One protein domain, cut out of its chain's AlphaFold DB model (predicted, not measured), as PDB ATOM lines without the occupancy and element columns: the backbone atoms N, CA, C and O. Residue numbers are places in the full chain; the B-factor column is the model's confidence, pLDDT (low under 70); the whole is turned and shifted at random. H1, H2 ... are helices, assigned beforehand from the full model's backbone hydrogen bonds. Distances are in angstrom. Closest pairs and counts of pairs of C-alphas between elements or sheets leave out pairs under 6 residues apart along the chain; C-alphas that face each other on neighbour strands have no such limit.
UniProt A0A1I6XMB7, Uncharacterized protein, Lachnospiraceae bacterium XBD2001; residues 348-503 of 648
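What this domain is: This is residues 348 to 503 of the 648 residues of an uncharacterized protein of Lachnospiraceae bacterium XBD2001 (UniProt A0A1I6XMB7). A very long helix, H7, runs the whole length of the domain; H6 folds back along its first part as a long helical hairpin, and a head of short helices sits on its later part. In the head, the helical hairpin of H4 and H5 crosses H7, a second hairpin of H1 and H2 covers the first, and H8, with H3 beside it, lies where H7 ends. The printed part has 156 residues with nine named helices, H1 to H9 in chain order, and no named strand, and its class is all helix. It is loose, with a radius of gyration of the C-alphas of 19.7 A, and spans 67 by 26 by 26 A.

Where its parts are: H7, residues 444 to 484, is 60.1 A long, from C-alpha 444 at (101.770, 166.147, 246.192) to C-alpha 484 at (152.622, 135.724, 256.295). H6, residues 418 to 438, is 30.5 A long. H4 is residues 392 to 399, and H5, residues 403 to 413, is 15.0 A long. H1, residues 351 to 357, begins with C-alpha 351 at (151.264, 163.537, 253.947); H2, residues 361 to 370, is 14.7 A long. H3 is residues 384 to 389, H8, residues 488 to 498, is 15.6 A long, and H9 is residues 500 to 503.

How they stand to each other: H7 is the hub, touching four other helices. With residues 446 to 464 alone it touches H6, the closest C-alphas being those of Ile 431 and Ile 450, 5.4 A apart, at a shallow tilt of 19 degrees, opposite ways. With residues 464 to 472 alone it touches H5, about perpendicular at 89 degrees, closest at C-alphas 407 and 468, 5.8 A apart. With residues 471 to 479 alone it touches H4, only just about perpendicular at 71 degrees, closest at C-alphas 397 and 472, 5.0 A apart. With residues 482 to 483 alone it touches H8, a steep tilt of 54 degrees, closest at C-alphas 482 and 490, 6.4 A apart. H1 touches H4, closest at C-alphas 356 and 396, 6.4 A apart, and H2 touches H5, closest at C-alphas 368 and 412, 6.2 A apart. H3 touches H8, closest at C-alphas 386 and 490, 5.8 A apart. H8 and H9 touch only at the corner, closest at C-alphas 496 and 503, 5.7 A apart. Helix packing is only just mostly aligned, 6 of 9 pairs being at a shallow tilt. In H1 to H8 every O i to N i+4 pair is within hydrogen-bond range; H9 is too short for one.

The domain as a whole: The C-alphas farthest apart, those of Gly 441 and Ser 486, are 68.5 A apart. The printed part has no cut. The link from H2 to H3, residues 371 to 383, is long; the others are tight. Mean pLDDT of the printed part is 87.4, with residues 381 and 440 to 442 under 70.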
ATOM      1  N   GLY A 348     158.563 157.146 249.460       89.44
ATOM      2  CA  GLY A 348     157.464 157.555 248.591       89.44
ATOM      3  C   GLY A 348     156.121 157.726 249.313       89.44
ATOM      4  O   GLY A 348     155.091 157.834 248.638       89.44
ATOM      5  N   LEU A 349     156.113 157.745 250.647       92.31
ATOM      6  CA  LEU A 349     154.950 158.041 251.479       92.31
ATOM      7  C   LEU A 349     154.640 159.542 251.433       92.31
ATOM      8  O   LEU A 349     155.528 160.389 251.425       92.31
ATOM      9  N   THR A 350     153.352 159.862 251.398       94.44
ATOM     10  CA  THR A 350     152.815 161.228 251.269       94.44
ATOM     11  C   THR A 350     152.261 161.732 252.606       94.44
ATOM     12  O   THR A 350     152.044 160.921 253.511       94.44
ATOM     13  N   PRO A 351     151.919 163.027 252.742       95.50
ATOM     14  CA  PRO A 351     151.264 163.537 253.947       95.50
ATOM     15  C   PRO A 351     149.994 162.769 254.342       95.50
ATOM     16  O   PRO A 351     149.745 162.563 255.528       95.50
ATOM     17  N   LEU A 352     149.218 162.277 253.367       95.81
ATOM     18  CA  LEU A 352     148.043 161.447 253.643       95.81
ATOM     19  C   LEU A 352     148.423 160.075 254.225       95.81
ATOM     20  O   LEU A 352     147.762 159.616 255.154       95.81
ATOM     21  N   HIS A 353     149.509 159.445 253.755       94.94
ATOM     22  CA  HIS A 353     150.026 158.222 254.388       94.94
ATOM     23  C   HIS A 353     150.394 158.486 255.850       94.94
ATOM     24  O   HIS A 353     149.993 157.734 256.731       94.94
ATOM     25  N   TYR A 354     151.100 159.585 256.115       94.56
ATOM     26  CA  TYR A 354     151.504 159.974 257.465       94.56
ATOM     27  C   TYR A 354     150.299 160.205 258.383       94.56
ATOM     28  O   TYR A 354     150.273 159.684 259.496       94.56
ATOM     29  N   ALA A 355     149.274 160.926 257.923       95.00
ATOM     30  CA  ALA A 355     148.058 161.160 258.702       95.00
ATOM     31  C   ALA A 355     147.309 159.854 259.037       95.00
ATOM     32  O   ALA A 355     146.798 159.709 260.154       95.00
ATOM     33  N   LEU A 356     147.285 158.894 258.100       95.00
ATOM     34  CA  LEU A 356     146.716 157.559 258.312       95.00
ATOM     35  C   LEU A 356     147.533 156.751 259.333       95.00
ATOM     36  O   LEU A 356     146.950 156.225 260.280       95.00
ATOM     37  N   ILE A 357     148.865 156.701 259.194       94.25
ATOM     38  CA  ILE A 357     149.772 155.981 260.112       94.25
ATOM     39  C   ILE A 357     149.691 156.558 261.532       94.25
ATOM     40  O   ILE A 357     149.591 155.813 262.504       94.25
ATOM     41  N   LEU A 358     149.634 157.887 261.656       92.94
ATOM     42  CA  LEU A 358     149.454 158.600 262.926       92.94
ATOM     43  C   LEU A 358     148.047 158.460 263.527       92.94
ATOM     44  O   LEU A 358     147.804 158.934 264.640       92.94
ATOM     45  N   ARG A 359     147.108 157.842 262.800       93.06
ATOM     46  CA  ARG A 359     145.709 157.635 263.200       93.06
ATOM     47  C   ARG A 359     144.974 158.935 263.555       93.06
ATOM     48  O   ARG A 359     144.097 158.964 264.420       93.06
ATOM     49  N   LYS A 360     145.311 160.036 262.879       92.56
ATOM     50  CA  LYS A 360     144.720 161.366 263.109       92.56
ATOM     51  C   LYS A 360     143.517 161.584 262.192       92.56
ATOM     52  O   LYS A 360     143.644 162.207 261.144       92.56
ATOM     53  N   LYS A 361     142.339 161.097 262.604       93.44
ATOM     54  CA  LYS A 361     141.091 161.171 261.811       93.44
ATOM     55  C   LYS A 361     140.799 162.575 261.259       93.44
ATOM     56  O   LYS A 361     140.522 162.711 260.075       93.44
ATOM     57  N   GLU A 362     140.886 163.607 262.097       92.19
ATOM     58  CA  GLU A 362     140.602 164.992 261.682       92.19
ATOM     59  C   GLU A 362     141.570 165.485 260.598       92.19
ATOM     60  O   GLU A 362     141.141 166.090 259.621       92.19
ATOM     61  N   ALA A 363     142.860 165.163 260.728       93.38
ATOM     62  CA  ALA A 363     143.864 165.520 259.731       93.38
ATOM     63  C   ALA A 363     143.647 164.767 258.412       93.38
ATOM     64  O   ALA A 363     143.803 165.351 257.347       93.38
ATOM     65  N   VAL A 364     143.250 163.490 258.465       95.12
ATOM     66  CA  VAL A 364     142.911 162.716 257.260       95.12
ATOM     67  C   VAL A 364     141.781 163.401 256.490       95.12
ATOM     68  O   VAL A 364     141.934 163.645 255.298       95.12
ATOM     69  N   LEU A 365     140.686 163.767 257.161       93.88
ATOM     70  CA  LEU A 365     139.547 164.429 256.515       93.88
ATOM     71  C   LEU A 365     139.934 165.788 255.907       93.88
ATOM     72  O   LEU A 365     139.628 166.037 254.743       93.88
ATOM     73  N   ASP A 366     140.677 166.623 256.643       92.81
ATOM     74  CA  ASP A 366     141.154 167.929 256.151       92.81
ATOM     75  C   ASP A 366     142.047 167.776 254.901       92.81
ATOM     76  O   ASP A 366     141.907 168.524 253.934       92.81
ATOM     77  N   LEU A 367     142.919 166.759 254.862       94.38
ATOM     78  CA  LEU A 367     143.779 166.486 253.704       94.38
ATOM     79  C   LEU A 367     143.003 165.975 252.484       94.38
ATOM     80  O   LEU A 367     143.339 166.342 251.354       94.38
ATOM     81  N   LEU A 368     141.987 165.131 252.682       93.31
ATOM     82  CA  LEU A 368     141.157 164.600 251.593       93.31
ATOM     83  C   LEU A 368     140.341 165.693 250.885       93.31
ATOM     84  O   LEU A 368     140.019 165.549 249.705       93.31
ATOM     85  N   GLU A 369     140.025 166.787 251.580       90.50
ATOM     86  CA  GLU A 369     139.341 167.944 250.997       90.50
ATOM     87  C   GLU A 369     140.284 168.872 250.218       90.50
ATOM     88  O   GLU A 369     139.871 169.481 249.229       90.50
ATOM     89  N   GLN A 370     141.547 168.980 250.639       88.62
ATOM     90  CA  GLN A 370     142.487 169.980 250.122       88.62
ATOM     91  C   GLN A 370     143.241 169.566 248.850       88.62
ATOM     92  O   GLN A 370     143.753 170.437 248.145       88.62
ATOM     93  N   TYR A 371     143.344 168.267 248.548       87.44
ATOM     94  CA  TYR A 371     144.201 167.767 247.467       87.44
ATOM     95  C   TYR A 371     143.583 166.589 246.703       87.44
ATOM     96  O   TYR A 371     142.861 165.775 247.274       87.44
ATOM     97  N   ASP A 372     143.880 166.469 245.402       87.81
ATOM     98  CA  ASP A 372     143.434 165.325 244.594       87.81
ATOM     99  C   ASP A 372     144.434 164.167 244.661       87.81
ATOM    100  O   ASP A 372     145.398 164.061 243.894       87.81
ATOM    101  N   TRP A 373     144.164 163.254 245.588       90.19
ATOM    102  CA  TRP A 373     145.010 162.101 245.881       90.19
ATOM    103  C   TRP A 373     144.912 160.969 244.850       90.19
ATOM    104  O   TRP A 373     145.731 160.049 244.879       90.19
ATOM    105  N   ARG A 374     143.968 161.036 243.899       86.25
ATOM    106  CA  ARG A 374     143.780 160.017 242.843       86.25
ATOM    107  C   ARG A 374     144.944 159.932 241.858       86.25
ATOM    108  O   ARG A 374     145.104 158.929 241.167       86.25
ATOM    109  N   SER A 375     145.731 161.000 241.763       81.69
ATOM    110  CA  SER A 375     146.888 161.106 240.869       81.69
ATOM    111  C   SER A 375     148.136 160.387 241.398       81.69
ATOM    112  O   SER A 375     149.099 160.194 240.650       81.69
ATOM    113  N   TYR A 376     148.131 159.975 242.670       84.50
ATOM    114  CA  TYR A 376     149.263 159.296 243.285       84.50
ATOM    115  C   TYR A 376     149.551 157.955 242.598       84.50
ATOM    116  O   TYR A 376     148.657 157.157 242.323       84.50
ATOM    117  N   ARG A 377     150.837 157.694 242.354       80.94
ATOM    118  CA  ARG A 377     151.338 156.401 241.889       80.94
ATOM    119  C   ARG A 377     152.407 155.918 242.849       80.94
ATOM    120  O   ARG A 377     153.297 156.700 243.199       80.94
ATOM    121  N   SER A 378     152.320 154.649 243.244       82.62
ATOM    122  CA  SER A 378     153.356 154.049 244.078       82.62
ATOM    123  C   SER A 378     154.683 153.977 243.310       82.62
ATOM    124  O   SER A 378     154.681 153.896 242.072       82.62
ATOM    125  N   PRO A 379     155.822 153.942 244.020       81.69
ATOM    126  CA  PRO A 379     157.124 153.716 243.396       81.69
ATOM    127  C   PRO A 379     157.240 152.353 242.685       81.69
ATOM    128  O   PRO A 379     158.143 152.156 241.875       81.69
ATOM    129  N   PHE A 380     156.333 151.405 242.956       79.81
ATOM    130  CA  PHE A 380     156.471 150.001 242.567       79.81
ATOM    131  C   PHE A 380     155.269 149.443 241.806       79.81
ATOM    132  O   PHE A 380     154.938 148.274 241.971       79.81
ATOM    133  N   GLY A 381     154.658 150.206 240.896       68.12
ATOM    134  CA  GLY A 381     153.454 149.769 240.163       68.12
ATOM    135  C   GLY A 381     153.551 148.436 239.384       68.12
ATOM    136  O   GLY A 381     152.537 147.930 238.910       68.12
ATOM    137  N   ARG A 382     154.746 147.839 239.235       71.62
ATOM    138  CA  ARG A 382     154.942 146.487 238.666       71.62
ATOM    139  C   ARG A 382     154.843 145.357 239.700       71.62
ATOM    140  O   ARG A 382     154.603 144.215 239.318       71.62
ATOM    141  N   ASP A 383     155.034 145.652 240.982       80.75
ATOM    142  CA  ASP A 383     154.966 144.696 242.086       80.75
ATOM    143  C   ASP A 383     153.629 144.829 242.813       80.75
ATOM    144  O   ASP A 383     153.462 145.674 243.685       80.75
ATOM    145  N   LYS A 384     152.659 143.993 242.436       82.06
ATOM    146  CA  LYS A 384     151.276 144.112 242.922       82.06
ATOM    147  C   LYS A 384     151.151 144.001 244.445       82.06
ATOM    148  O   LYS A 384     150.261 144.628 245.018       82.06
ATOM    149  N   LEU A 385     152.003 143.200 245.094       81.50
ATOM    150  CA  LEU A 385     151.944 143.005 246.544       81.50
ATOM    151  C   LEU A 385     152.429 144.262 247.271       81.50
ATOM    152  O   LEU A 385     151.755 144.747 248.174       81.50
ATOM    153  N   VAL A 386     153.576 144.803 246.855       83.56
ATOM    154  CA  VAL A 386     154.128 146.040 247.426       83.56
ATOM    155  C   VAL A 386     153.239 147.238 247.089       83.56
ATOM    156  O   VAL A 386     152.946 148.036 247.970       83.56
ATOM    157  N   ASP A 387     152.755 147.332 245.849       86.31
ATOM    158  CA  ASP A 387     151.865 148.404 245.387       86.31
ATOM    159  C   ASP A 387     150.578 148.482 246.214       86.31
ATOM    160  O   ASP A 387     150.173 149.570 246.613       86.31
ATOM    161  N   THR A 388     149.990 147.328 246.559       86.06
ATOM    162  CA  THR A 388     148.839 147.257 247.476       86.06
ATOM    163  C   THR A 388     149.155 147.931 248.812       86.06
ATOM    164  O   THR A 388     148.326 148.674 249.330       86.06
ATOM    165  N   GLY A 389     150.357 147.705 249.349       86.75
ATOM    166  CA  GLY A 389     150.798 148.283 250.617       86.75
ATOM    167  C   GLY A 389     150.816 149.813 250.633       86.75
ATOM    168  O   GLY A 389     150.628 150.381 251.695       86.75
ATOM    169  N   TYR A 390     150.965 150.472 249.480       90.12
ATOM    170  CA  TYR A 390     150.937 151.938 249.344       90.12
ATOM    171  C   TYR A 390     149.539 152.512 249.073       90.12
ATOM    172  O   TYR A 390     149.378 153.720 248.916       90.12
ATOM    173  N   GLN A 391     148.504 151.684 248.938       90.88
ATOM    174  CA  GLN A 391     147.171 152.203 248.644       90.88
ATOM    175  C   GLN A 391     146.562 152.828 249.901       90.88
ATOM    176  O   GLN A 391     146.459 152.183 250.942       90.88
ATOM    177  N   TYR A 392     146.071 154.066 249.792       93.75
ATOM    178  CA  TYR A 392     145.417 154.760 250.909       93.75
ATOM    179  C   TYR A 392     144.248 153.962 251.493       93.75
ATOM    180  O   TYR A 392     144.094 153.896 252.709       93.75
ATOM    181  N   VAL A 393     143.462 153.309 250.630       92.00
ATOM    182  CA  VAL A 393     142.346 152.439 251.031       92.00
ATOM    183  C   VAL A 393     142.838 151.243 251.838       92.00
ATOM    184  O   VAL A 393     142.225 150.903 252.848       92.00
ATOM    185  N   PHE A 394     143.957 150.632 251.434       92.25
ATOM    186  CA  PHE A 394     144.563 149.532 252.178       92.25
ATOM    187  C   PHE A 394     144.981 149.991 253.579       92.25
ATOM    188  O   PHE A 394     144.545 149.390 254.560       92.25
ATOM    189  N   LEU A 395     145.733 151.096 253.693       93.06
ATOM    190  CA  LEU A 395     146.131 151.643 254.998       93.06
ATOM    191  C   LEU A 395     144.916 151.993 255.864       93.06
ATOM    192  O   LEU A 395     144.867 151.603 257.028       93.06
ATOM    193  N   ALA A 396     143.929 152.703 255.311       94.38
ATOM    194  CA  ALA A 396     142.734 153.101 256.048       94.38
ATOM    195  C   ALA A 396     141.960 151.883 256.580       94.38
ATOM    196  O   ALA A 396     141.580 151.861 257.746       94.38
ATOM    197  N   SER A 397     141.810 150.840 255.759       92.69
ATOM    198  CA  SER A 397     141.090 149.606 256.110       92.69
ATOM    199  C   SER A 397     141.789 148.751 257.173       92.69
ATOM    200  O   SER A 397     141.139 147.977 257.883       92.69
ATOM    201  N   VAL A 398     143.121 148.850 257.247       91.38
ATOM    202  CA  VAL A 398     143.955 148.131 258.221       91.38
ATOM    203  C   VAL A 398     144.062 148.899 259.540       91.38
ATOM    204  O   VAL A 398     144.063 148.280 260.601       91.38
ATOM    205  N   LEU A 399     144.162 150.230 259.488       92.12
ATOM    206  CA  LEU A 399     144.453 151.067 260.657       92.12
ATOM    207  C   LEU A 399     143.206 151.633 261.349       92.12
ATOM    208  O   LEU A 399     143.300 152.028 262.514       92.12
ATOM    209  N   PHE A 400     142.060 151.674 260.664       91.50
ATOM    210  CA  PHE A 400     140.800 152.187 261.198       91.50
ATOM    211  C   PHE A 400     139.683 151.138 261.120       91.50
ATOM    212  O   PHE A 400     139.596 150.345 260.183       91.50
ATOM    213  N   ASP A 401     138.787 151.185 262.106       88.81
ATOM    214  CA  ASP A 401     137.523 150.431 262.118       88.81
ATOM    215  C   ASP A 401     136.312 151.302 261.729       88.81
ATOM    216  O   ASP A 401     135.181 150.825 261.658       88.81
ATOM    217  N   ASP A 402     136.542 152.593 261.484       91.62
ATOM    218  CA  ASP A 402     135.509 153.558 261.129       91.62
ATOM    219  C   ASP A 402     135.184 153.485 259.631       91.62
ATOM    220  O   ASP A 402     135.918 154.006 258.788       91.62
ATOM    221  N   ILE A 403     134.060 152.841 259.310       89.50
ATOM    222  CA  ILE A 403     133.614 152.662 257.927       89.50
ATOM    223  C   ILE A 403     133.310 153.989 257.222       89.50
ATOM    224  O   ILE A 403     133.541 154.087 256.023       89.50
ATOM    225  N   GLU A 404     132.854 155.019 257.940       90.19
ATOM    226  CA  GLU A 404     132.540 156.318 257.331       90.19
ATOM    227  C   GLU A 404     133.821 157.026 256.879       90.19
ATOM    228  O   GLU A 404     133.870 157.618 255.801       90.19
ATOM    229  N   LEU A 405     134.893 156.910 257.671       92.62
ATOM    230  CA  LEU A 405     136.209 157.410 257.278       92.62
ATOM    231  C   LEU A 405     136.759 156.647 256.064       92.62
ATOM    232  O   LEU A 405     137.309 157.262 255.152       92.62
ATOM    233  N   ILE A 406     136.618 155.319 256.045       92.56
ATOM    234  CA  ILE A 406     137.082 154.483 254.929       92.56
ATOM    235  C   ILE A 406     136.312 154.821 253.644       92.56
ATOM    236  O   ILE A 406     136.933 154.959 252.590       92.56
ATOM    237  N   GLU A 407     134.992 155.013 253.723       90.56
ATOM    238  CA  GLU A 407     134.163 155.468 252.599       90.56
ATOM    239  C   GLU A 407     134.686 156.786 252.007       90.56
ATOM    240  O   GLU A 407     134.849 156.887 250.787       90.56
ATOM    241  N   GLU A 408     135.010 157.766 252.857       91.00
ATOM    242  CA  GLU A 408     135.551 159.059 252.419       91.00
ATOM    243  C   GLU A 408     136.934 158.902 251.763       91.00
ATOM    244  O   GLU A 408     137.189 159.451 250.687       91.00
ATOM    245  N   VAL A 409     137.820 158.086 252.347       92.81
ATOM    246  CA  VAL A 409     139.125 157.768 251.745       92.81
ATOM    247  C   VAL A 409     138.934 157.136 250.366       92.81
ATOM    248  O   VAL A 409     139.575 157.569 249.408       92.81
ATOM    249  N   ILE A 410     138.046 156.150 250.213       90.62
ATOM    250  CA  ILE A 410     137.791 155.490 248.920       90.62
ATOM    251  C   ILE A 410     137.255 156.497 247.900       90.62
ATOM    252  O   ILE A 410     137.777 156.571 246.783       90.62
ATOM    253  N   SER A 411     136.262 157.297 248.290       87.38
ATOM    254  CA  SER A 411     135.653 158.353 247.469       87.38
ATOM    255  C   SER A 411     136.702 159.302 246.878       87.38
ATOM    256  O   SER A 411     136.694 159.610 245.678       87.38
ATOM    257  N   LYS A 412     137.643 159.747 247.712       88.75
ATOM    258  CA  LYS A 412     138.594 160.814 247.376       88.75
ATOM    259  C   LYS A 412     139.913 160.324 246.799       88.75
ATOM    260  O   LYS A 412     140.588 161.093 246.121       88.75
ATOM    261  N   THR A 413     140.269 159.061 247.009       89.44
ATOM    262  CA  THR A 413     141.553 158.500 246.552       89.44
ATOM    263  C   THR A 413     141.419 157.521 245.392       89.44
ATOM    264  O   THR A 413     142.403 157.263 244.701       89.44
ATOM    265  N   THR A 414     140.213 157.017 245.112       84.69
ATOM    266  CA  THR A 414     139.977 156.052 244.031       84.69
ATOM    267  C   THR A 414     138.981 156.559 242.992       84.69
ATOM    268  O   THR A 414     138.324 157.594 243.146       84.69
ATOM    269  N   THR A 415     138.881 155.821 241.887       84.19
ATOM    270  CA  THR A 415     137.866 156.038 240.851       84.19
ATOM    271  C   THR A 415     136.615 155.179 241.055       84.19
ATOM    272  O   THR A 415     135.632 155.390 240.348       84.19
ATOM    273  N   ILE A 416     136.628 154.250 242.021       79.31
ATOM    274  CA  ILE A 416     135.596 153.216 242.212       79.31
ATOM    275  C   ILE A 416     134.216 153.853 242.419       79.31
ATOM    276  O   ILE A 416     133.240 153.432 241.806       79.31
ATOM    277  N   PHE A 417     134.142 154.922 243.214       83.75
ATOM    278  CA  PHE A 417     132.886 155.612 243.521       83.75
ATOM    279  C   PHE A 417     132.503 156.719 242.537       83.75
ATOM    280  O   PHE A 417     131.418 157.280 242.653       83.75
ATOM    281  N   GLN A 418     133.330 157.041 241.535       82.25
ATOM    282  CA  GLN A 418     133.091 158.218 240.689       82.25
ATOM    283  C   GLN A 418     131.762 158.174 239.927       82.25
ATOM    284  O   GLN A 418     131.136 159.217 239.738       82.25
ATOM    285  N   SER A 419     131.336 157.001 239.455       83.69
ATOM    286  CA  SER A 419     130.041 156.841 238.785       83.69
ATOM    287  C   SER A 419     128.885 157.080 239.758       83.69
ATOM    288  O   SER A 419     128.021 157.906 239.472       83.69
ATOM    289  N   LEU A 420     128.921 156.430 240.924       84.62
ATOM    290  CA  LEU A 420     127.904 156.542 241.973       84.62
ATOM    291  C   LEU A 420     127.803 157.973 242.516       84.62
ATOM    292  O   LEU A 420     126.706 158.514 242.620       84.62
ATOM    293  N   GLU A 421     128.926 158.651 242.753       84.44
ATOM    294  CA  GLU A 421     128.932 160.051 243.188       84.44
ATOM    295  C   GLU A 421     128.331 161.001 242.151       84.44
ATOM    296  O   GLU A 421     127.613 161.942 242.504       84.44
ATOM    297  N   ARG A 422     128.629 160.788 240.862       86.62
ATOM    298  CA  ARG A 422     128.034 161.585 239.780       86.62
ATOM    299  C   ARG A 422     126.523 161.392 239.749       86.62
ATOM    300  O   ARG A 422     125.800 162.381 239.665       86.62
ATOM    301  N   SER A 423     126.059 160.152 239.870       87.06
ATOM    302  CA  SER A 423     124.634 159.828 239.923       87.06
ATOM    303  C   SER A 423     123.955 160.412 241.166       87.06
ATOM    304  O   SER A 423     122.879 160.994 241.052       87.06
ATOM    305  N   MET A 424     124.595 160.381 242.337       87.25
ATOM    306  CA  MET A 424     124.071 161.024 243.549       87.25
ATOM    307  C   MET A 424     123.959 162.546 243.403       87.25
ATOM    308  O   MET A 424     122.932 163.114 243.768       87.25
ATOM    309  N   LYS A 425     124.960 163.209 242.807       89.25
ATOM    310  CA  LYS A 425     124.896 164.654 242.512       89.25
ATOM    311  C   LYS A 425     123.786 165.000 241.519       89.25
ATOM    312  O   LYS A 425     123.165 166.053 241.641       89.25
ATOM    313  N   GLN A 426     123.520 164.128 240.544       90.81
ATOM    314  CA  GLN A 426     122.379 164.284 239.639       90.81
ATOM    315  C   GLN A 426     121.050 164.186 240.395       90.81
ATOM    316  O   GLN A 426     120.174 165.018 240.172       90.81
ATOM    317  N   MET A 427     120.920 163.239 241.330       89.31
ATOM    318  CA  MET A 427     119.726 163.148 242.179       89.31
ATOM    319  C   MET A 427     119.558 164.386 243.059       89.31
ATOM    320  O   MET A 427     118.452 164.906 243.150       89.31
ATOM    321  N   ASP A 428     120.639 164.922 243.633       89.75
ATOM    322  CA  ASP A 428     120.589 166.174 244.405       89.75
ATOM    323  C   ASP A 428     120.109 167.359 243.561       89.75
ATOM    324  O   ASP A 428     119.307 168.175 244.018       89.75
ATOM    325  N   PHE A 429     120.540 167.430 242.302       90.31
ATOM    326  CA  PHE A 429     120.055 168.436 241.366       90.31
ATOM    327  C   PHE A 429     118.561 168.264 241.047       90.31
ATOM    328  O   PHE A 429     117.826 169.252 241.021       90.31
ATOM    329  N   PHE A 430     118.087 167.031 240.846       90.06
ATOM    330  CA  PHE A 430     116.663 166.769 240.622       90.06
ATOM    331  C   PHE A 430     115.807 167.095 241.848       90.06
ATOM    332  O   PHE A 430     114.771 167.743 241.701       90.06
ATOM    333  N   ILE A 431     116.267 166.738 243.050       89.75
ATOM    334  CA  ILE A 431     115.614 167.103 244.312       89.75
ATOM    335  C   ILE A 431     115.513 168.627 244.429       89.75
ATOM    336  O   ILE A 431     114.428 169.152 244.669       89.75
ATOM    337  N   PHE A 432     116.610 169.348 244.185       90.56
ATOM    338  CA  PHE A 432     116.629 170.810 244.219       90.56
ATOM    339  C   PHE A 432     115.643 171.441 243.221       90.56
ATOM    340  O   PHE A 432     114.924 172.383 243.564       90.56
ATOM    341  N   LEU A 433     115.579 170.929 241.986       89.00
ATOM    342  CA  LEU A 433     114.643 171.422 240.973       89.00
ATOM    343  C   LEU A 433     113.182 171.225 241.387       89.00
ATOM    344  O   LEU A 433     112.377 172.141 241.213       89.00
ATOM    345  N   GLU A 434     112.838 170.063 241.940       86.06
ATOM    346  CA  GLU A 434     111.473 169.774 242.391       86.06
ATOM    347  C   GLU A 434     111.102 170.575 243.650       86.06
ATOM    348  O   GLU A 434     109.993 171.102 243.731       86.06
ATOM    349  N   GLN A 435     112.038 170.786 244.582       86.81
ATOM    350  CA  GLN A 435     111.840 171.682 245.732       86.81
ATOM    351  C   GLN A 435     111.569 173.123 245.281       86.81
ATOM    352  O   GLN A 435     110.664 173.785 245.788       86.81
ATOM    353  N   LYS A 436     112.303 173.603 244.270       85.88
ATOM    354  CA  LYS A 436     112.096 174.936 243.692       85.88
ATOM    355  C   LYS A 436     110.765 175.057 242.941       85.88
ATOM    356  O   LYS A 436     110.191 176.142 242.914       85.88
ATOM    357  N   ARG A 437     110.283 173.972 242.325       82.31
ATOM    358  CA  ARG A 437     108.967 173.913 241.664       82.31
ATOM    359  C   ARG A 437     107.810 173.940 242.662       82.31
ATOM    360  O   ARG A 437     106.793 174.547 242.349       82.31
ATOM    361  N   MET A 438     107.980 173.346 243.846       78.12
ATOM    362  CA  MET A 438     106.978 173.400 244.916       78.12
ATOM    363  C   MET A 438     106.765 174.813 245.478       78.12
ATOM    364  O   MET A 438     105.626 175.193 245.747       78.12
ATOM    365  N   GLY A 439     107.830 175.605 245.653       72.62
ATOM    366  CA  GLY A 439     107.733 176.896 246.351       72.62
ATOM    367  C   GLY A 439     107.171 176.727 247.775       72.62
ATOM    368  O   GLY A 439     107.570 175.801 248.473       72.62
ATOM    369  N   ASP A 440     106.211 177.573 248.178       63.84
ATOM    370  CA  ASP A 440     105.425 177.424 249.427       63.84
ATOM    371  C   ASP A 440     104.145 176.570 249.236       63.84
ATOM    372  O   ASP A 440     103.290 176.479 250.121       63.84
ATOM    373  N   GLY A 441     103.959 175.987 248.048       63.69
ATOM    374  CA  GLY A 441     102.764 175.246 247.660       63.69
ATOM    375  C   GLY A 441     102.810 173.766 248.044       63.69
ATOM    376  O   GLY A 441     103.844 173.107 247.979       63.69
ATOM    377  N   ASN A 442     101.651 173.215 248.403       67.75
ATOM    378  CA  ASN A 442     101.483 171.819 248.804       67.75
ATOM    379  C   ASN A 442     101.214 170.909 247.580       67.75
ATOM    380  O   ASN A 442     100.114 170.375 247.444       67.75
ATOM    381  N   ASP A 443     102.183 170.784 246.663       80.88
ATOM    382  CA  ASP A 443     102.079 169.922 245.469       80.88
ATOM    383  C   ASP A 443     102.520 168.476 245.780       80.88
ATOM    384  O   ASP A 443     103.708 168.183 245.939       80.88
ATOM    385  N   GLU A 444     101.548 167.564 245.874       80.38
ATOM    386  CA  GLU A 444     101.770 166.147 246.192       80.38
ATOM    387  C   GLU A 444     102.570 165.387 245.118       80.38
ATOM    388  O   GLU A 444     103.330 164.478 245.458       80.38
ATOM    389  N   ASP A 445     102.489 165.776 243.841       82.62
ATOM    390  CA  ASP A 445     103.252 165.105 242.778       82.62
ATOM    391  C   ASP A 445     104.747 165.438 242.874       82.62
ATOM    392  O   ASP A 445     105.604 164.568 242.688       82.62
ATOM    393  N   CYS A 446     105.075 166.687 243.215       82.00
ATOM    394  CA  CYS A 446     106.455 167.097 243.472       82.00
ATOM    395  C   CYS A 446     107.031 166.402 244.717       82.00
ATOM    396  O   CYS A 446     108.168 165.926 244.677       82.00
ATOM    397  N   LYS A 447     106.253 166.268 245.803       84.44
ATOM    398  CA  LYS A 447     106.681 165.512 246.996       84.44
ATOM    399  C   LYS A 447     106.958 164.048 246.686       84.44
ATOM    400  O   LYS A 447     107.954 163.504 247.164       84.44
ATOM    401  N   LYS A 448     106.109 163.415 245.872       87.94
ATOM    402  CA  LYS A 448     106.296 162.024 245.460       87.94
ATOM    403  C   LYS A 448     107.594 161.842 244.667       87.94
ATOM    404  O   LYS A 448     108.359 160.935 244.979       87.94
ATOM    405  N   ARG A 449     107.890 162.738 243.717       87.31
ATOM    406  CA  ARG A 449     109.151 162.705 242.952       87.31
ATOM    407  C   ARG A 449     110.381 162.940 243.828       87.31
ATOM    408  O   ARG A 449     111.374 162.238 243.668       87.31
ATOM    409  N   ILE A 450     110.322 163.874 244.781       88.12
ATOM    410  CA  ILE A 450     111.410 164.073 245.755       88.12
ATOM    411  C   ILE A 450     111.637 162.797 246.569       88.12
ATOM    412  O   ILE A 450     112.776 162.356 246.682       88.12
ATOM    413  N   PHE A 451     110.571 162.171 247.070       89.56
ATOM    414  CA  PHE A 451     110.671 160.922 247.825       89.56
ATOM    415  C   PHE A 451     111.279 159.779 246.994       89.56
ATOM    416  O   PHE A 451     112.097 159.013 247.505       89.56
ATOM    417  N   GLU A 452     110.923 159.678 245.709       89.50
ATOM    418  CA  GLU A 452     111.514 158.718 244.770       89.50
ATOM    419  C   GLU A 452     113.017 158.980 244.567       89.50
ATOM    420  O   GLU A 452     113.824 158.063 244.736       89.50
ATOM    421  N   TYR A 453     113.426 160.228 244.304       90.75
ATOM    422  CA  TYR A 453     114.843 160.586 244.148       90.75
ATOM    423  C   TYR A 453     115.651 160.394 245.441       90.75
ATOM    424  O   TYR A 453     116.788 159.920 245.396       90.75
ATOM    425  N   GLU A 454     115.073 160.689 246.607       90.38
ATOM    426  CA  GLU A 454     115.672 160.388 247.913       90.38
ATOM    427  C   GLU A 454     115.785 158.877 248.166       90.38
ATOM    428  O   GLU A 454     116.741 158.421 248.799       90.38
ATOM    429  N   GLY A 455     114.828 158.084 247.676       90.75
ATOM    430  CA  GLY A 455     114.892 156.622 247.656       90.75
ATOM    431  C   GLY A 455     116.081 156.120 246.839       90.75
ATOM    432  O   GLY A 455     116.949 155.439 247.382       90.75
ATOM    433  N   MET A 456     116.190 156.556 245.581       90.38
ATOM    434  CA  MET A 456     117.301 156.196 244.688       90.38
ATOM    435  C   MET A 456     118.662 156.634 245.249       90.38
ATOM    436  O   MET A 456     119.646 155.899 245.172       90.38
ATOM    437  N   LYS A 457     118.739 157.821 245.868       90.25
ATOM    438  CA  LYS A 457     119.958 158.297 246.537       90.25
ATOM    439  C   LYS A 457     120.351 157.413 247.724       90.25
ATOM    440  O   LYS A 457     121.540 157.159 247.920       90.25
ATOM    441  N   ARG A 458     119.382 156.941 248.516       90.44
ATOM    442  CA  ARG A 458     119.640 156.011 249.629       90.44
ATOM    443  C   ARG A 458     120.139 154.655 249.139       90.44
ATOM    444  O   ARG A 458     121.064 154.127 249.746       90.44
ATOM    445  N   GLU A 459     119.583 154.135 248.048       90.88
ATOM    446  CA  GLU A 459     120.041 152.885 247.426       90.88
ATOM    447  C   GLU A 459     121.495 152.994 246.949       90.88
ATOM    448  O   GLU A 459     122.324 152.176 247.342       90.88
ATOM    449  N   MET A 460     121.843 154.060 246.218       89.06
ATOM    450  CA  MET A 460     123.227 154.299 245.780       89.06
ATOM    451  C   MET A 460     124.203 154.438 246.956       89.06
ATOM    452  O   MET A 460     125.319 153.926 246.905       89.06
ATOM    453  N   ARG A 461     123.790 155.093 248.051       88.12
ATOM    454  CA  ARG A 461     124.625 155.204 249.257       88.12
ATOM    455  C   ARG A 461     124.803 153.857 249.965       88.12
ATOM    456  O   ARG A 461     125.880 153.591 250.492       88.12
ATOM    457  N   ALA A 462     123.776 153.007 249.972       89.56
ATOM    458  CA  ALA A 462     123.879 151.650 250.498       89.56
ATOM    459  C   ALA A 462     124.827 150.784 249.650       89.56
ATOM    460  O   ALA A 462     125.620 150.031 250.212       89.56
ATOM    461  N   GLU A 463     124.804 150.940 248.324       90.44
ATOM    462  CA  GLU A 463     125.746 150.279 247.414       90.44
ATOM    463  C   GLU A 463     127.193 150.729 247.664       90.44
ATOM    464  O   GLU A 463     128.071 149.884 247.828       90.44
ATOM    465  N   MET A 464     127.445 152.040 247.793       88.12
ATOM    466  CA  MET A 464     128.774 152.562 248.159       88.12
ATOM    467  C   MET A 464     129.277 151.966 249.477       88.12
ATOM    468  O   MET A 464     130.429 151.542 249.565       88.12
ATOM    469  N   ARG A 465     128.407 151.884 250.487       90.25
ATOM    470  CA  ARG A 465     128.743 151.293 251.785       90.25
ATOM    471  C   ARG A 465     129.072 149.807 251.683       90.25
ATOM    472  O   ARG A 465     130.019 149.350 252.315       90.25
ATOM    473  N   GLN A 466     128.325 149.054 250.876       90.94
ATOM    474  CA  GLN A 466     128.614 147.639 250.646       90.94
ATOM    475  C   GLN A 466     129.972 147.450 249.960       90.94
ATOM    476  O   GLN A 466     130.777 146.642 250.415       90.94
ATOM    477  N   LEU A 467     130.265 148.248 248.931       88.88
ATOM    478  CA  LEU A 467     131.563 148.232 248.255       88.88
ATOM    479  C   LEU A 467     132.712 148.597 249.207       88.88
ATOM    480  O   LEU A 467     133.762 147.961 249.168       88.88
ATOM    481  N   ALA A 468     132.519 149.580 250.091       89.56
ATOM    482  CA  ALA A 468     133.515 149.933 251.102       89.56
ATOM    483  C   ALA A 468     133.778 148.778 252.083       89.56
ATOM    484  O   ALA A 468     134.930 148.518 252.436       89.56
ATOM    485  N   LEU A 469     132.734 148.054 252.500       91.81
ATOM    486  CA  LEU A 469     132.869 146.865 253.348       91.81
ATOM    487  C   LEU A 469     133.628 145.740 252.632       91.81
ATOM    488  O   LEU A 469     134.506 145.119 253.236       91.81
ATOM    489  N   ASP A 470     133.326 145.507 251.356       91.06
ATOM    490  CA  ASP A 470     133.996 144.492 250.543       91.06
ATOM    491  C   ASP A 470     135.485 144.830 250.343       91.06
ATOM    492  O   ASP A 470     136.347 143.967 250.537       91.06
ATOM    493  N   GLU A 471     135.813 146.095 250.059       88.69
ATOM    494  CA  GLU A 471     137.200 146.572 249.968       88.69
ATOM    495  C   GLU A 471     137.935 146.483 251.308       88.69
ATOM    496  O   GLU A 471     139.083 146.040 251.356       88.69
ATOM    497  N   THR A 472     137.265 146.813 252.415       90.38
ATOM    498  CA  THR A 472     137.845 146.690 253.761       90.38
ATOM    499  C   THR A 472     138.203 145.238 254.065       90.38
ATOM    500  O   THR A 472     139.298 144.941 254.552       90.38
ATOM    501  N   LYS A 473     137.298 144.305 253.746       91.62
ATOM    502  CA  LYS A 473     137.533 142.870 253.921       91.62
ATOM    503  C   LYS A 473     138.705 142.395 253.058       91.62
ATOM    504  O   LYS A 473     139.616 141.754 253.578       91.62
ATOM    505  N   ASN A 474     138.719 142.764 251.780       90.94
ATOM    506  CA  ASN A 474     139.791 142.433 250.841       90.94
ATOM    507  C   ASN A 474     141.156 142.978 251.306       90.94
ATOM    508  O   ASN A 474     142.163 142.272 251.284       90.94
ATOM    509  N   ALA A 475     141.202 144.223 251.782       89.56
ATOM    510  CA  ALA A 475     142.414 144.832 252.318       89.56
ATOM    511  C   ALA A 475     142.934 144.084 253.554       89.56
ATOM    512  O   ALA A 475     144.131 143.817 253.646       89.56
ATOM    513  N   ARG A 476     142.050 143.682 254.474       88.38
ATOM    514  CA  ARG A 476     142.424 142.900 255.665       88.38
ATOM    515  C   ARG A 476     142.937 141.503 255.309       88.38
ATOM    516  O   ARG A 476     143.931 141.062 255.881       88.38
ATOM    517  N   GLU A 477     142.333 140.837 254.325       89.31
ATOM    518  CA  GLU A 477     142.833 139.559 253.796       89.31
ATOM    519  C   GLU A 477     144.236 139.716 253.187       89.31
ATOM    520  O   GLU A 477     145.145 138.944 253.496       89.31
ATOM    521  N   LYS A 478     144.458 140.764 252.386       87.94
ATOM    522  CA  LYS A 478     145.783 141.078 251.826       87.94
ATOM    523  C   LYS A 478     146.805 141.453 252.902       87.94
ATOM    524  O   LYS A 478     147.976 141.109 252.760       87.94
ATOM    525  N   ALA A 479     146.391 142.120 253.977       86.88
ATOM    526  CA  ALA A 479     147.270 142.431 255.103       86.88
ATOM    527  C   ALA A 479     147.755 141.150 255.791       86.88
ATOM    528  O   ALA A 479     148.948 141.017 256.055       86.88
ATOM    529  N   GLN A 480     146.861 140.174 255.987       85.19
ATOM    530  CA  GLN A 480     147.234 138.858 256.506       85.19
ATOM    531  C   GLN A 480     148.239 138.156 255.584       85.19
ATOM    532  O   GLN A 480     149.255 137.651 256.058       85.19
ATOM    533  N   MET A 481     148.022 138.213 254.265       84.69
ATOM    534  CA  MET A 481     148.996 137.696 253.298       84.69
ATOM    535  C   MET A 481     150.355 138.387 253.450       84.69
ATOM    536  O   MET A 481     151.370 137.704 253.495       84.69
ATOM    537  N   ILE A 482     150.399 139.721 253.573       82.62
ATOM    538  CA  ILE A 482     151.647 140.484 253.765       82.62
ATOM    539  C   ILE A 482     152.383 140.046 255.038       82.62
ATOM    540  O   ILE A 482     153.598 139.842 254.981       82.62
ATOM    541  N   ILE A 483     151.666 139.856 256.148       80.69
ATOM    542  CA  ILE A 483     152.227 139.380 257.424       80.69
ATOM    543  C   ILE A 483     152.851 137.987 257.267       80.69
ATOM    544  O   ILE A 483     153.935 137.730 257.793       80.69
ATOM    545  N   GLU A 484     152.184 137.102 256.530       82.88
ATOM    546  CA  GLU A 484     152.622 135.724 256.295       82.88
ATOM    547  C   GLU A 484     153.705 135.607 255.211       82.88
ATOM    548  O   GLU A 484     154.386 134.584 255.120       82.88
ATOM    549  N   THR A 485     153.907 136.644 254.389       79.38
ATOM    550  CA  THR A 485     154.921 136.607 253.330       79.38
ATOM    551  C   THR A 485     156.349 136.598 253.872       79.38
ATOM    552  O   THR A 485     156.687 137.223 254.876       79.38
ATOM    553  N   SER A 486     157.259 135.978 253.119       75.06
ATOM    554  CA  SER A 486     158.707 136.131 253.302       75.06
ATOM    555  C   SER A 486     159.267 137.395 252.630       75.06
ATOM    556  O   SER A 486     160.484 137.541 252.525       75.06
ATOM    557  N   HIS A 487     158.415 138.296 252.123       84.06
ATOM    558  CA  HIS A 487     158.853 139.453 251.344       84.06
ATOM    559  C   HIS A 487     159.336 140.580 252.269       84.06
ATOM    560  O   HIS A 487     158.544 141.279 252.906       84.06
ATOM    561  N   ALA A 488     160.656 140.762 252.331       83.75
ATOM    562  CA  ALA A 488     161.310 141.593 253.337       83.75
ATOM    563  C   ALA A 488     160.844 143.062 253.341       83.75
ATOM    564  O   ALA A 488     160.532 143.615 254.395       83.75
ATOM    565  N   PHE A 489     160.701 143.676 252.163       86.81
ATOM    566  CA  PHE A 489     160.264 145.072 252.041       86.81
ATOM    567  C   PHE A 489     158.787 145.275 252.415       86.81
ATOM    568  O   PHE A 489     158.423 146.294 252.993       86.81
ATOM    569  N   SER A 490     157.921 144.293 252.149       86.00
ATOM    570  CA  SER A 490     156.489 144.420 252.470       86.00
ATOM    571  C   SER A 490     156.271 144.326 253.975       86.00
ATOM    572  O   SER A 490     155.496 145.093 254.543       86.00
ATOM    573  N   ARG A 491     157.024 143.436 254.633       84.31
ATOM    574  CA  ARG A 491     157.072 143.349 256.094       84.31
ATOM    575  C   ARG A 491     157.603 144.629 256.730       84.31
ATOM    576  O   ARG A 491     157.099 145.021 257.776       84.31
ATOM    577  N   TYR A 492     158.578 145.283 256.098       86.31
ATOM    578  CA  TYR A 492     159.095 146.569 256.562       86.31
ATOM    579  C   TYR A 492     158.039 147.667 256.550       86.31
ATOM    580  O   TYR A 492     157.816 148.315 257.567       86.31
ATOM    581  N   LEU A 493     157.376 147.854 255.404       87.31
ATOM    582  CA  LEU A 493     156.322 148.852 255.262       87.31
ATOM    583  C   LEU A 493     155.214 148.609 256.283       87.31
ATOM    584  O   LEU A 493     154.805 149.528 256.984       87.31
ATOM    585  N   PHE A 494     154.796 147.352 256.434       86.44
ATOM    586  CA  PHE A 494     153.779 146.993 257.413       86.44
ATOM    587  C   PHE A 494     154.228 147.260 258.858       86.44
ATOM    588  O   PHE A 494     153.442 147.755 259.659       86.44
ATOM    589  N   TYR A 495     155.494 146.985 259.190       85.62
ATOM    590  CA  TYR A 495     156.075 147.349 260.484       85.62
ATOM    591  C   TYR A 495     155.997 148.863 260.732       85.62
ATOM    592  O   TYR A 495     155.499 149.268 261.779       85.62
ATOM    593  N   LEU A 496     156.399 149.687 259.760       87.00
ATOM    594  CA  LEU A 496     156.332 151.150 259.869       87.00
ATOM    595  C   LEU A 496     154.899 151.667 260.051       87.00
ATOM    596  O   LEU A 496     154.683 152.636 260.769       87.00
ATOM    597  N   TYR A 497     153.908 151.027 259.427       89.50
ATOM    598  CA  TYR A 497     152.505 151.431 259.577       89.50
ATOM    599  C   TYR A 497     151.941 151.121 260.965       89.50
ATOM    600  O   TYR A 497     151.014 151.791 261.421       89.50
ATOM    601  N   MET A 498     152.480 150.100 261.630       86.12
ATOM    602  CA  MET A 498     152.031 149.665 262.951       86.12
ATOM    603  C   MET A 498     152.814 150.321 264.094       86.12
ATOM    604  O   MET A 498     152.295 150.387 265.208       86.12
ATOM    605  N   ASP A 499     154.025 150.809 263.827       85.56
ATOM    606  CA  ASP A 499     154.932 151.399 264.809       85.56
ATOM    607  C   ASP A 499     155.177 152.892 264.525       85.56
ATOM    608  O   ASP A 499     156.034 153.269 263.723       85.56
ATOM    609  N   VAL A 500     154.426 153.751 265.223       83.44
ATOM    610  CA  VAL A 500     154.562 155.215 265.122       83.44
ATOM    611  C   VAL A 500     155.951 155.683 265.573       83.44
ATOM    612  O   VAL A 500     156.497 156.616 264.983       83.44
ATOM    613  N   ASP A 501     156.556 155.015 266.559       82.50
ATOM    614  CA  ASP A 501     157.909 155.345 267.017       82.50
ATOM    615  C   ASP A 501     158.944 154.977 265.946       82.50
ATOM    616  O   ASP A 501     159.917 155.704 265.738       82.50
ATOM    617  N   GLY A 502     158.709 153.887 265.211       80.88
ATOM    618  CA  GLY A 502     159.497 153.502 264.041       80.88
ATOM    619  C   GLY A 502     159.467 154.561 262.934       80.88
ATOM    620  O   GLY A 502     160.514 154.884 262.366       80.88
ATOM    621  N   LEU A 503     158.296 155.150 262.669       82.75
ATOM    622  CA  LEU A 503     158.158 156.265 261.726       82.75
ATOM    623  C   LEU A 503     158.916 157.511 262.209       82.75
ATOM    624  O   LEU A 503     159.603 158.144 261.412       82.75
TER     625      LEU A 503